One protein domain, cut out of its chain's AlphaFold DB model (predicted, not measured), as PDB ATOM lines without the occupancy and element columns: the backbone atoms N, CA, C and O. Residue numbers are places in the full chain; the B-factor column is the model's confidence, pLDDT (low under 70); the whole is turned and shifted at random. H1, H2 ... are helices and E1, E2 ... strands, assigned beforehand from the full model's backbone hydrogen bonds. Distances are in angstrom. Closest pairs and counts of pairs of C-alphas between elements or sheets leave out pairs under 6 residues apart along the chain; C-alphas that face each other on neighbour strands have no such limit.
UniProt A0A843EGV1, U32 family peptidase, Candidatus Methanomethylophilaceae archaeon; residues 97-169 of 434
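What this domain is: This is residues 97 to 169 of the 434 residues of the protein "U32 family peptidase" of Candidatus Methanomethylophilaceae archaeon (UniProt A0A843EGV1). A strongly twisted wall of four antiparallel strands, E1, E6, E3 and E4, has the short strand pair E2 and E5 over one face, while its other face is bare. Beyond one end of this body H1 sticks out with residues 162 to 169, and this tail makes the length. The printed part has 73 residues, with the named elements in the order E1, E2, E3, E4, E5, E6, H1, and its class is mostly strand. It is compact, with a radius of gyration of the C-alphas of 12.6 A, and spans 43 by 27 by 20 A.

Where its parts are: E1, residues 97 to 103, begins at C-alpha 97 (-20.449, 10.735, -40.603) and is 16.4 A long. E2 is residues 107 to 109. E3, residues 120 to 125, measures 17.3 A, and E4, residues 128 to 134, 18.8 A. E5 is residues 140 to 142. E6, residues 150 to 158, is the longest strand at 23.6 A. H1, residues 161 to 167, ends at C-alpha 167 (-19.248, 4.088, -65.118).

How they stand to each other: E1 is an edge strand, antiparallel to E6, with N 101 and O 152 2.9 A apart, within hydrogen-bond range. E6 and E3 are antiparallel, with N 155 and O 122 at 2.9 A. E3 and E4 form a hairpin, with N 123 and O 131 at 2.9 A. E2 and E5 are antiparallel, with N 141 and O 108 at 2.9 A. The closest C-alphas of E1 and E2, those of Thr 102 and Phe 108, are 6.2 A apart. H1 is not on the four-stranded sheet; in it every O i to N i+4 pair is within hydrogen-bond range.

The domain as a whole: The C-alphas farthest apart, those of Asn 149 and Phe 169, are 43.1 A apart. The printed part has no cut, no link is long, and no printed residue is under pLDDT 70.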
ATOM      1  N   PHE A  97     -21.168  10.548 -41.863       91.44
ATOM      2  CA  PHE A  97     -20.449  10.735 -40.603       91.44
ATOM      3  C   PHE A  97     -19.617   9.490 -40.271       91.44
ATOM      4  O   PHE A  97     -20.143   8.378 -40.282       91.44
ATOM      5  N   LEU A  98     -18.332   9.688 -39.980       93.00
ATOM      6  CA  LEU A  98     -17.383   8.617 -39.659       93.00
ATOM      7  C   LEU A  98     -16.999   8.579 -38.175       93.00
ATOM      8  O   LEU A  98     -16.417   7.599 -37.722       93.00
ATOM      9  N   GLY A  99     -17.306   9.638 -37.421       93.38
ATOM     10  CA  GLY A  99     -16.960   9.754 -36.008       93.38
ATOM     11  C   GLY A  99     -16.241  11.060 -35.679       93.38
ATOM     12  O   GLY A  99     -16.178  11.987 -36.487       93.38
ATOM     13  N   LYS A 100     -15.697  11.127 -34.463       95.75
ATOM     14  CA  LYS A 100     -14.892  12.254 -33.983       95.75
ATOM     15  C   LYS A 100     -13.414  11.905 -34.034       95.75
ATOM     16  O   LYS A 100     -13.038  10.785 -33.702       95.75
ATOM     17  N   VAL A 101     -12.585  12.871 -34.413       96.62
ATOM     18  CA  VAL A 101     -11.127  12.728 -34.459       96.62
ATOM     19  C   VAL A 101     -10.448  13.886 -33.741       96.62
ATOM     20  O   VAL A 101     -10.861  15.037 -33.874       96.62
ATOM     21  N   THR A 102      -9.370  13.586 -33.021       97.19
ATOM     22  CA  THR A 102      -8.492  14.599 -32.428       97.19
ATOM     23  C   THR A 102      -7.331  14.858 -33.378       97.19
ATOM     24  O   THR A 102      -6.496  13.983 -33.617       97.19
ATOM     25  N   VAL A 103      -7.268  16.066 -33.931       97.12
ATOM     26  CA  VAL A 103      -6.179  16.492 -34.813       97.12
ATOM     27  C   VAL A 103      -5.071  17.111 -33.968       97.12
ATOM     28  O   VAL A 103      -5.303  18.078 -33.244       97.12
ATOM     29  N   THR A 104      -3.852  16.590 -34.110       96.50
ATOM     30  CA  THR A 104      -2.636  17.132 -33.486       96.50
ATOM     31  C   THR A 104      -1.562  17.306 -34.549       96.50
ATOM     32  O   THR A 104      -1.256  16.372 -35.286       96.50
ATOM     33  N   ASN A 105      -0.984  18.504 -34.661       95.69
ATOM     34  CA  ASN A 105       0.038  18.837 -35.661       95.69
ATOM     35  C   ASN A 105      -0.392  18.446 -37.089       95.69
ATOM     36  O   ASN A 105       0.379  17.857 -37.849       95.69
ATOM     37  N   LYS A 106      -1.650  18.768 -37.437       96.00
ATOM     38  CA  LYS A 106      -2.308  18.438 -38.718       96.00
ATOM     39  C   LYS A 106      -2.462  16.939 -39.007       96.00
ATOM     40  O   LYS A 106      -2.645  16.563 -40.162       96.00
ATOM     41  N   ARG A 107      -2.373  16.074 -37.998       95.69
ATOM     42  CA  ARG A 107      -2.454  14.619 -38.166       95.69
ATOM     43  C   ARG A 107      -3.482  14.008 -37.231       95.69
ATOM     44  O   ARG A 107      -3.686  14.511 -36.128       95.69
ATOM     45  N   PHE A 108      -4.083  12.910 -37.668       96.12
ATOM     46  CA  PHE A 108      -4.877  12.025 -36.821       96.12
ATOM     47  C   PHE A 108      -4.761  10.574 -37.321       96.12
ATOM     48  O   PHE A 108      -4.539  10.364 -38.520       96.12
ATOM     49  N   PRO A 109      -4.882   9.565 -36.440       94.44
ATOM     50  CA  PRO A 109      -4.900   8.168 -36.857       94.44
ATOM     51  C   PRO A 109      -6.101   7.893 -37.765       94.44
ATOM     52  O   PRO A 109      -7.233   8.203 -37.405       94.44
ATOM     53  N   SER A 110      -5.856   7.306 -38.935       91.69
ATOM     54  CA  SER A 110      -6.918   6.762 -39.791       91.69
ATOM     55  C   SER A 110      -7.105   5.257 -39.601       91.69
ATOM     56  O   SER A 110      -8.113   4.707 -40.036       91.69
ATOM     57  N   ALA A 111      -6.167   4.587 -38.919       86.19
ATOM     58  CA  ALA A 111      -6.310   3.190 -38.529       86.19
ATOM     59  C   ALA A 111      -7.544   3.002 -37.627       86.19
ATOM     60  O   ALA A 111      -7.669   3.664 -36.599       86.19
ATOM     61  N   GLY A 112      -8.446   2.098 -38.017       84.00
ATOM     62  CA  GLY A 112      -9.695   1.816 -37.298       84.00
ATOM     63  C   GLY A 112     -10.897   2.656 -37.738       84.00
ATOM     64  O   GLY A 112     -12.009   2.388 -37.291       84.00
ATOM     65  N   LEU A 113     -10.709   3.625 -38.638       89.50
ATOM     66  CA  LEU A 113     -11.816   4.276 -39.332       89.50
ATOM     67  C   LEU A 113     -12.165   3.475 -40.593       89.50
ATOM     68  O   LEU A 113     -11.277   2.981 -41.286       89.50
ATOM     69  N   ASP A 114     -13.453   3.391 -40.926       89.62
ATOM     70  CA  ASP A 114     -13.896   2.970 -42.257       89.62
ATOM     71  C   ASP A 114     -13.528   4.108 -43.223       89.62
ATOM     72  O   ASP A 114     -14.302   5.047 -43.392       89.62
ATOM     73  N   VAL A 115     -12.308   4.099 -43.772       91.75
ATOM     74  CA  VAL A 115     -11.800   5.028 -44.802       91.75
ATOM     75  C   VAL A 115     -10.801   4.326 -45.717       91.75
ATOM     76  O   VAL A 115     -10.001   3.509 -45.265       91.75
ATOM     77  N   GLY A 116     -10.824   4.673 -47.001       91.69
ATOM     78  CA  GLY A 116      -9.891   4.191 -48.016       91.69
ATOM     79  C   GLY A 116      -9.007   5.297 -48.593       91.69
ATOM     80  O   GLY A 116      -9.294   6.491 -48.481       91.69
ATOM     81  N   LEU A 117      -7.909   4.908 -49.249       92.94
ATOM     82  CA  LEU A 117      -7.119   5.852 -50.041       92.94
ATOM     83  C   LEU A 117      -7.998   6.518 -51.108       92.94
ATOM     84  O   LEU A 117      -8.829   5.870 -51.738       92.94
ATOM     85  N   LYS A 118      -7.754   7.811 -51.346       93.81
ATOM     86  CA  LYS A 118      -8.520   8.700 -52.236       93.81
ATOM     87  C   LYS A 118      -9.934   9.050 -51.765       93.81
ATOM     88  O   LYS A 118     -10.573   9.860 -52.438       93.81
ATOM     89  N   ASP A 119     -10.392   8.558 -50.613       95.06
ATOM     90  CA  ASP A 119     -11.617   9.073 -49.994       95.06
ATOM     91  C   ASP A 119     -11.507  10.583 -49.791       95.06
ATOM     92  O   ASP A 119     -10.483  11.096 -49.333       95.06
ATOM     93  N   GLY A 120     -12.576  11.303 -50.117       96.12
ATOM     94  CA  GLY A 120     -12.708  12.705 -49.751       96.12
ATOM     95  C   GLY A 120     -13.244  12.803 -48.334       96.12
ATOM     96  O   GLY A 120     -14.343  12.328 -48.056       96.12
ATOM     97  N   LEU A 121     -12.490  13.452 -47.459       96.19
ATOM     98  CA  LEU A 121     -12.813  13.668 -46.059       96.19
ATOM     99  C   LEU A 121     -13.077  15.151 -45.807       96.19
ATOM    100  O   LEU A 121     -12.428  16.017 -46.393       96.19
ATOM    101  N   SER A 122     -14.017  15.459 -44.921       96.12
ATOM    102  CA  SER A 122     -14.283  16.817 -44.449       96.12
ATOM    103  C   SER A 122     -14.307  16.863 -42.925       96.12
ATOM    104  O   SER A 122     -14.887  15.990 -42.283       96.12
ATOM    105  N   LEU A 123     -13.680  17.897 -42.365       96.12
ATOM    106  CA  LEU A 123     -13.634  18.163 -40.930       96.12
ATOM    107  C   LEU A 123     -14.574  19.318 -40.589       96.12
ATOM    108  O   LEU A 123     -14.563  20.357 -41.257       96.12
ATOM    109  N   PHE A 124     -15.354  19.144 -39.528       94.00
ATOM    110  CA  PHE A 124     -16.296  20.139 -39.030       94.00
ATOM    111  C   PHE A 124     -16.062  20.431 -37.551       94.00
ATOM    112  O   PHE A 124     -15.634  19.566 -36.785       94.00
ATOM    113  N   ARG A 125     -16.387  21.659 -37.144       92.00
ATOM    114  CA  ARG A 125     -16.512  22.055 -35.740       92.00
ATOM    115  C   ARG A 125     -17.933  22.574 -35.530       92.00
ATOM    116  O   ARG A 125     -18.248  23.711 -35.868       92.00
ATOM    117  N   GLY A 126     -18.819  21.710 -35.037       87.12
ATOM    118  CA  GLY A 126     -20.250  22.010 -34.942       87.12
ATOM    119  C   GLY A 126     -20.906  22.180 -36.321       87.12
ATOM    120  O   GLY A 126     -20.940  21.251 -37.138       87.12
ATOM    121  N   SER A 127     -21.462  23.365 -36.597       84.12
ATOM    122  CA  SER A 127     -22.104  23.669 -37.885       84.12
ATOM    123  C   SER A 127     -21.112  24.068 -38.994       84.12
ATOM    124  O   SER A 127     -21.445  23.960 -40.176       84.12
ATOM    125  N   GLU A 128     -19.891  24.471 -38.636       88.50
ATOM    126  CA  GLU A 128     -18.918  25.066 -39.554       88.50
ATOM    127  C   GLU A 128     -17.987  24.021 -40.181       88.50
ATOM    128  O   GLU A 128     -17.400  23.181 -39.490       88.50
ATOM    129  N   LYS A 129     -17.827  24.090 -41.510       92.00
ATOM    130  CA  LYS A 129     -16.853  23.282 -42.248       92.00
ATOM    131  C   LYS A 129     -15.472  23.920 -42.134       92.00
ATOM    132  O   LYS A 129     -15.256  25.009 -42.652       92.00
ATOM    133  N   VAL A 130     -14.528  23.204 -41.532       94.44
ATOM    134  CA  VAL A 130     -13.141  23.670 -41.362       94.44
ATOM    135  C   VAL A 130     -12.336  23.459 -42.645       94.44
ATOM    136  O   VAL A 130     -11.533  24.302 -43.030       94.44
ATOM    137  N   GLY A 131     -12.566  22.342 -43.339       93.81
ATOM    138  CA  GLY A 131     -11.951  22.073 -44.635       93.81
ATOM    139  C   GLY A 131     -12.184  20.645 -45.115       93.81
ATOM    140  O   GLY A 131     -12.665  19.797 -44.363       93.81
ATOM    141  N   GLY A 132     -11.867  20.391 -46.385       95.06
ATOM    142  CA  GLY A 132     -11.951  19.066 -46.999       95.06
ATOM    143  C   GLY A 132     -10.660  18.690 -47.719       95.06
ATOM    144  O   GLY A 132      -9.954  19.566 -48.215       95.06
ATOM    145  N   PHE A 133     -10.331  17.403 -47.741       96.12
ATOM    146  CA  PHE A 133      -9.111  16.873 -48.348       96.12
ATOM    147  C   PHE A 133      -9.279  15.406 -48.747       96.12
ATOM    148  O   PHE A 133     -10.151  14.719 -48.229       96.12
ATOM    149  N   SER A 134      -8.433  14.916 -49.652       96.12
ATOM    150  CA  SER A 134      -8.386  13.492 -49.996       96.12
ATOM    151  C   SER A 134      -7.390  12.746 -49.113       96.12
ATOM    152  O   SER A 134      -6.289  13.245 -48.868       96.12
ATOM    153  N   LEU A 135      -7.738  11.538 -48.668       94.62
ATOM    154  CA  LEU A 135      -6.820  10.680 -47.923       94.62
ATOM    155  C   LEU A 135      -5.728  10.132 -48.855       94.62
ATOM    156  O   LEU A 135      -6.022   9.462 -49.844       94.62
ATOM    157  N   THR A 136      -4.462  10.408 -48.543       92.12
ATOM    158  CA  THR A 136      -3.311  10.016 -49.382       92.12
ATOM    159  C   THR A 136      -2.389   8.990 -48.734       92.12
ATOM    160  O   THR A 136      -1.541   8.430 -49.420       92.12
ATOM    161  N   THR A 137      -2.502   8.761 -47.424       87.81
ATOM    162  CA  THR A 137      -1.616   7.873 -46.656       87.81
ATOM    163  C   THR A 137      -2.448   6.973 -45.748       87.81
ATOM    164  O   THR A 137      -3.396   7.437 -45.111       87.81
ATOM    165  N   GLU A 138      -2.097   5.689 -45.687       87.00
ATOM    166  CA  GLU A 138      -2.740   4.727 -44.790       87.00
ATOM    167  C   GLU A 138      -2.265   4.895 -43.340       87.00
ATOM    168  O   GLU A 138      -1.163   5.376 -43.069       87.00
ATOM    169  N   GLY A 139      -3.115   4.518 -42.386       88.00
ATOM    170  CA  GLY A 139      -2.819   4.528 -40.950       88.00
ATOM    171  C   GLY A 139      -2.776   5.912 -40.284       88.00
ATOM    172  O   GLY A 139      -3.199   6.041 -39.136       88.00
ATOM    173  N   THR A 140      -2.315   6.963 -40.970       93.12
ATOM    174  CA  THR A 140      -2.332   8.350 -40.474       93.12
ATOM    175  C   THR A 140      -2.781   9.323 -41.559       93.12
ATOM    176  O   THR A 140      -2.096   9.514 -42.562       93.12
ATOM    177  N   ALA A 141      -3.893  10.015 -41.318       94.94
ATOM    178  CA  ALA A 141      -4.357  11.095 -42.173       94.94
ATOM    179  C   ALA A 141      -3.548  12.380 -41.925       94.94
ATOM    180  O   ALA A 141      -3.260  12.740 -40.780       94.94
ATOM    181  N   VAL A 142      -3.210  13.091 -43.005       95.56
ATOM    182  CA  VAL A 142      -2.503  14.381 -42.968       95.56
ATOM    183  C   VAL A 142      -3.399  15.463 -43.563       95.56
ATOM    184  O   VAL A 142      -3.776  15.393 -44.729       95.56
ATOM    185  N   VAL A 143      -3.719  16.480 -42.767       96.12
ATOM    186  CA  VAL A 143      -4.555  17.612 -43.174       96.12
ATOM    187  C   VAL A 143      -3.700  18.627 -43.957       96.12
ATOM    188  O   VAL A 143      -2.738  19.164 -43.399       96.12
ATOM    189  N   PRO A 144      -4.016  18.935 -45.234       95.19
ATOM    190  CA  PRO A 144      -3.142  19.726 -46.108       95.19
ATOM    191  C   PRO A 144      -3.271  21.248 -45.919       95.19
ATOM    192  O   PRO A 144      -2.650  22.017 -46.648       95.19
ATOM    193  N   PHE A 145      -4.058  21.707 -44.947       95.25
ATOM    194  CA  PHE A 145      -4.293  23.123 -44.657       95.25
ATOM    195  C   PHE A 145      -3.963  23.467 -43.198       95.25
ATOM    196  O   PHE A 145      -3.643  22.600 -42.382       95.25
ATOM    197  N   ALA A 146      -3.935  24.760 -42.874       94.56
ATOM    198  CA  ALA A 146      -3.759  25.214 -41.499       94.56
ATOM    199  C   ALA A 146      -5.007  24.863 -40.676       94.56
ATOM    200  O   ALA A 146      -6.119  25.205 -41.065       94.56
ATOM    201  N   ILE A 147      -4.816  24.173 -39.552       95.62
ATOM    202  CA  ILE A 147      -5.896  23.755 -38.659       95.62
ATOM    203  C   ILE A 147      -5.374  23.747 -37.212       95.62
ATOM    204  O   ILE A 147      -4.263  23.256 -36.986       95.62
ATOM    205  N   PRO A 148      -6.112  24.305 -36.234       95.00
ATOM    206  CA  PRO A 148      -5.740  24.214 -34.823       95.00
ATOM    207  C   PRO A 148      -5.763  22.769 -34.313       95.00
ATOM    208  O   PRO A 148      -6.543  21.949 -34.800       95.00
ATOM    209  N   ASN A 149      -4.978  22.468 -33.281       96.94
ATOM    210  CA  ASN A 149      -5.136  21.200 -32.568       96.94
ATOM    211  C   ASN A 149      -6.505  21.155 -31.865       96.94
ATOM    212  O   ASN A 149      -7.000  22.191 -31.411       96.94
ATOM    213  N   GLY A 150      -7.110  19.973 -31.776       96.44
ATOM    214  CA  GLY A 150      -8.383  19.767 -31.079       96.44
ATOM    215  C   GLY A 150      -9.278  18.723 -31.738       96.44
ATOM    216  O   GLY A 150      -8.855  18.028 -32.661       96.44
ATOM    217  N   ASP A 151     -10.517  18.640 -31.260       97.12
ATOM    218  CA  ASP A 151     -11.498  17.658 -31.719       97.12
ATOM    219  C   ASP A 151     -12.358  18.189 -32.867       97.12
ATOM    220  O   ASP A 151     -12.776  19.354 -32.880       97.12
ATOM    221  N   TYR A 152     -12.633  17.307 -33.823       97.00
ATOM    222  CA  TYR A 152     -13.403  17.596 -35.025       97.00
ATOM    223  C   TYR A 152     -14.331  16.434 -35.364       97.00
ATOM    224  O   TYR A 152     -13.986  15.266 -35.174       97.00
ATOM    225  N   ASP A 153     -15.488  16.759 -35.931       95.56
ATOM    226  CA  ASP A 153     -16.365  15.770 -36.546       95.56
ATOM    227  C   ASP A 153     -15.836  15.446 -37.951       95.56
ATOM    228  O   ASP A 153     -15.602  16.353 -38.759       95.56
ATOM    229  N   LEU A 154     -15.646  14.162 -38.249       95.62
ATOM    230  CA  LEU A 154     -15.135  13.671 -39.524       95.62
ATOM    231  C   LEU A 154     -16.270  13.100 -40.375       95.62
ATOM    232  O   LEU A 154     -17.053  12.265 -39.919       95.62
ATOM    233  N   TYR A 155     -16.311  13.506 -41.641       94.94
ATOM    234  CA  TYR A 155     -17.263  12.994 -42.619       94.94
ATOM    235  C   TYR A 155     -16.562  12.536 -43.900       94.94
ATOM    236  O   TYR A 155     -15.641  13.207 -44.371       94.94
ATOM    237  N   ARG A 156     -17.043  11.446 -44.508       95.19
ATOM    238  CA  ARG A 156     -16.713  11.050 -45.882       95.19
ATOM    239  C   ARG A 156     -17.627  11.799 -46.847       95.19
ATOM    240  O   ARG A 156     -18.837  11.600 -46.843       95.19
ATOM    241  N   THR A 157     -17.054  12.648 -47.691       93.31
ATOM    242  CA  THR A 157     -17.765  13.413 -48.731       93.31
ATOM    243  C   THR A 157     -17.529  12.885 -50.145       93.31
ATOM    244  O   THR A 157     -18.167  13.350 -51.084       93.31
ATOM    245  N   TYR A 158     -16.594  11.951 -50.319       94.88
ATOM    246  CA  TYR A 158     -16.368  11.251 -51.579       94.88
ATOM    247  C   TYR A 158     -15.768   9.871 -51.309       94.88
ATOM    248  O   TYR A 158     -14.953   9.717 -50.402       94.88
ATOM    249  N   ASP A 159     -16.175   8.902 -52.118       94.88
ATOM    250  CA  ASP A 159     -15.714   7.519 -52.117       94.88
ATOM    251  C   ASP A 159     -15.416   7.142 -53.579       94.88
ATOM    252  O   ASP A 159     -16.300   7.338 -54.423       94.88
ATOM    253  N   PRO A 160     -14.218   6.635 -53.920       94.06
ATOM    254  CA  PRO A 160     -13.861   6.289 -55.299       94.06
ATOM    255  C   PRO A 160     -14.846   5.338 -55.989       94.06
ATOM    256  O   PRO A 160     -15.056   5.442 -57.199       94.06
ATOM    257  N   ARG A 161     -15.531   4.472 -55.230       94.00
ATOM    258  CA  ARG A 161     -16.549   3.548 -55.762       94.00
ATOM    259  C   ARG A 161     -17.754   4.274 -56.361       94.00
ATOM    260  O   ARG A 161     -18.474   3.719 -57.183       94.00
ATOM    261  N   ILE A 162     -17.978   5.543 -56.007       93.00
ATOM    262  CA  ILE A 162     -19.005   6.379 -56.645       93.00
ATOM    263  C   ILE A 162     -18.713   6.547 -58.141       93.00
ATOM    264  O   ILE A 162     -19.649   6.619 -58.940       93.00
ATOM    265  N   ASP A 163     -17.443   6.612 -58.543       91.69
ATOM    266  CA  ASP A 163     -17.089   6.722 -59.958       91.69
ATOM    267  C   ASP A 163     -17.242   5.386 -60.686       91.69
ATOM    268  O   ASP A 163     -17.710   5.374 -61.822       91.69
ATOM    269  N   GLU A 164     -16.976   4.262 -60.017       92.44
ATOM    270  CA  GLU A 164     -17.311   2.929 -60.538       92.44
ATOM    271  C   GLU A 164     -18.810   2.827 -60.838       92.44
ATOM    272  O   GLU A 164     -19.189   2.444 -61.943       92.44
ATOM    273  N   VAL A 165     -19.663   3.287 -59.912       92.00
ATOM    274  CA  VAL A 165     -21.117   3.366 -60.121       92.00
ATOM    275  C   VAL A 165     -21.455   4.242 -61.323       92.00
ATOM    276  O   VAL A 165     -22.235   3.819 -62.173       92.00
ATOM    277  N   LYS A 166     -20.867   5.439 -61.450       89.25
ATOM    278  CA  LYS A 166     -21.112   6.309 -62.617       89.25
ATOM    279  C   LYS A 166     -20.738   5.639 -63.934       89.25
ATOM    280  O   LYS A 166     -21.407   5.880 -64.930       89.25
ATOM    281  N   ASN A 167     -19.705   4.803 -63.932       89.75
ATOM    282  CA  ASN A 167     -19.248   4.088 -65.118       89.75
ATOM    283  C   ASN A 167     -20.167   2.914 -65.503       89.75
ATOM    284  O   ASN A 167     -20.048   2.406 -66.615       89.75
ATOM    285  N   THR A 168     -21.100   2.498 -64.634       90.12
ATOM    286  CA  THR A 168     -22.077   1.436 -64.954       90.12
ATOM    287  C   THR A 168     -23.186   1.884 -65.905       90.12
ATOM    288  O   THR A 168     -23.866   1.041 -66.488       90.12
ATOM    289  N   PHE A 169     -23.387   3.190 -66.088       86.88
ATOM    290  CA  PHE A 169     -24.415   3.724 -66.976       86.88
ATOM    291  C   PHE A 169     -23.861   4.802 -67.907       86.88
ATOM    292  O   PHE A 169     -22.873   5.474 -67.624       86.88
TER     293      PHE A 169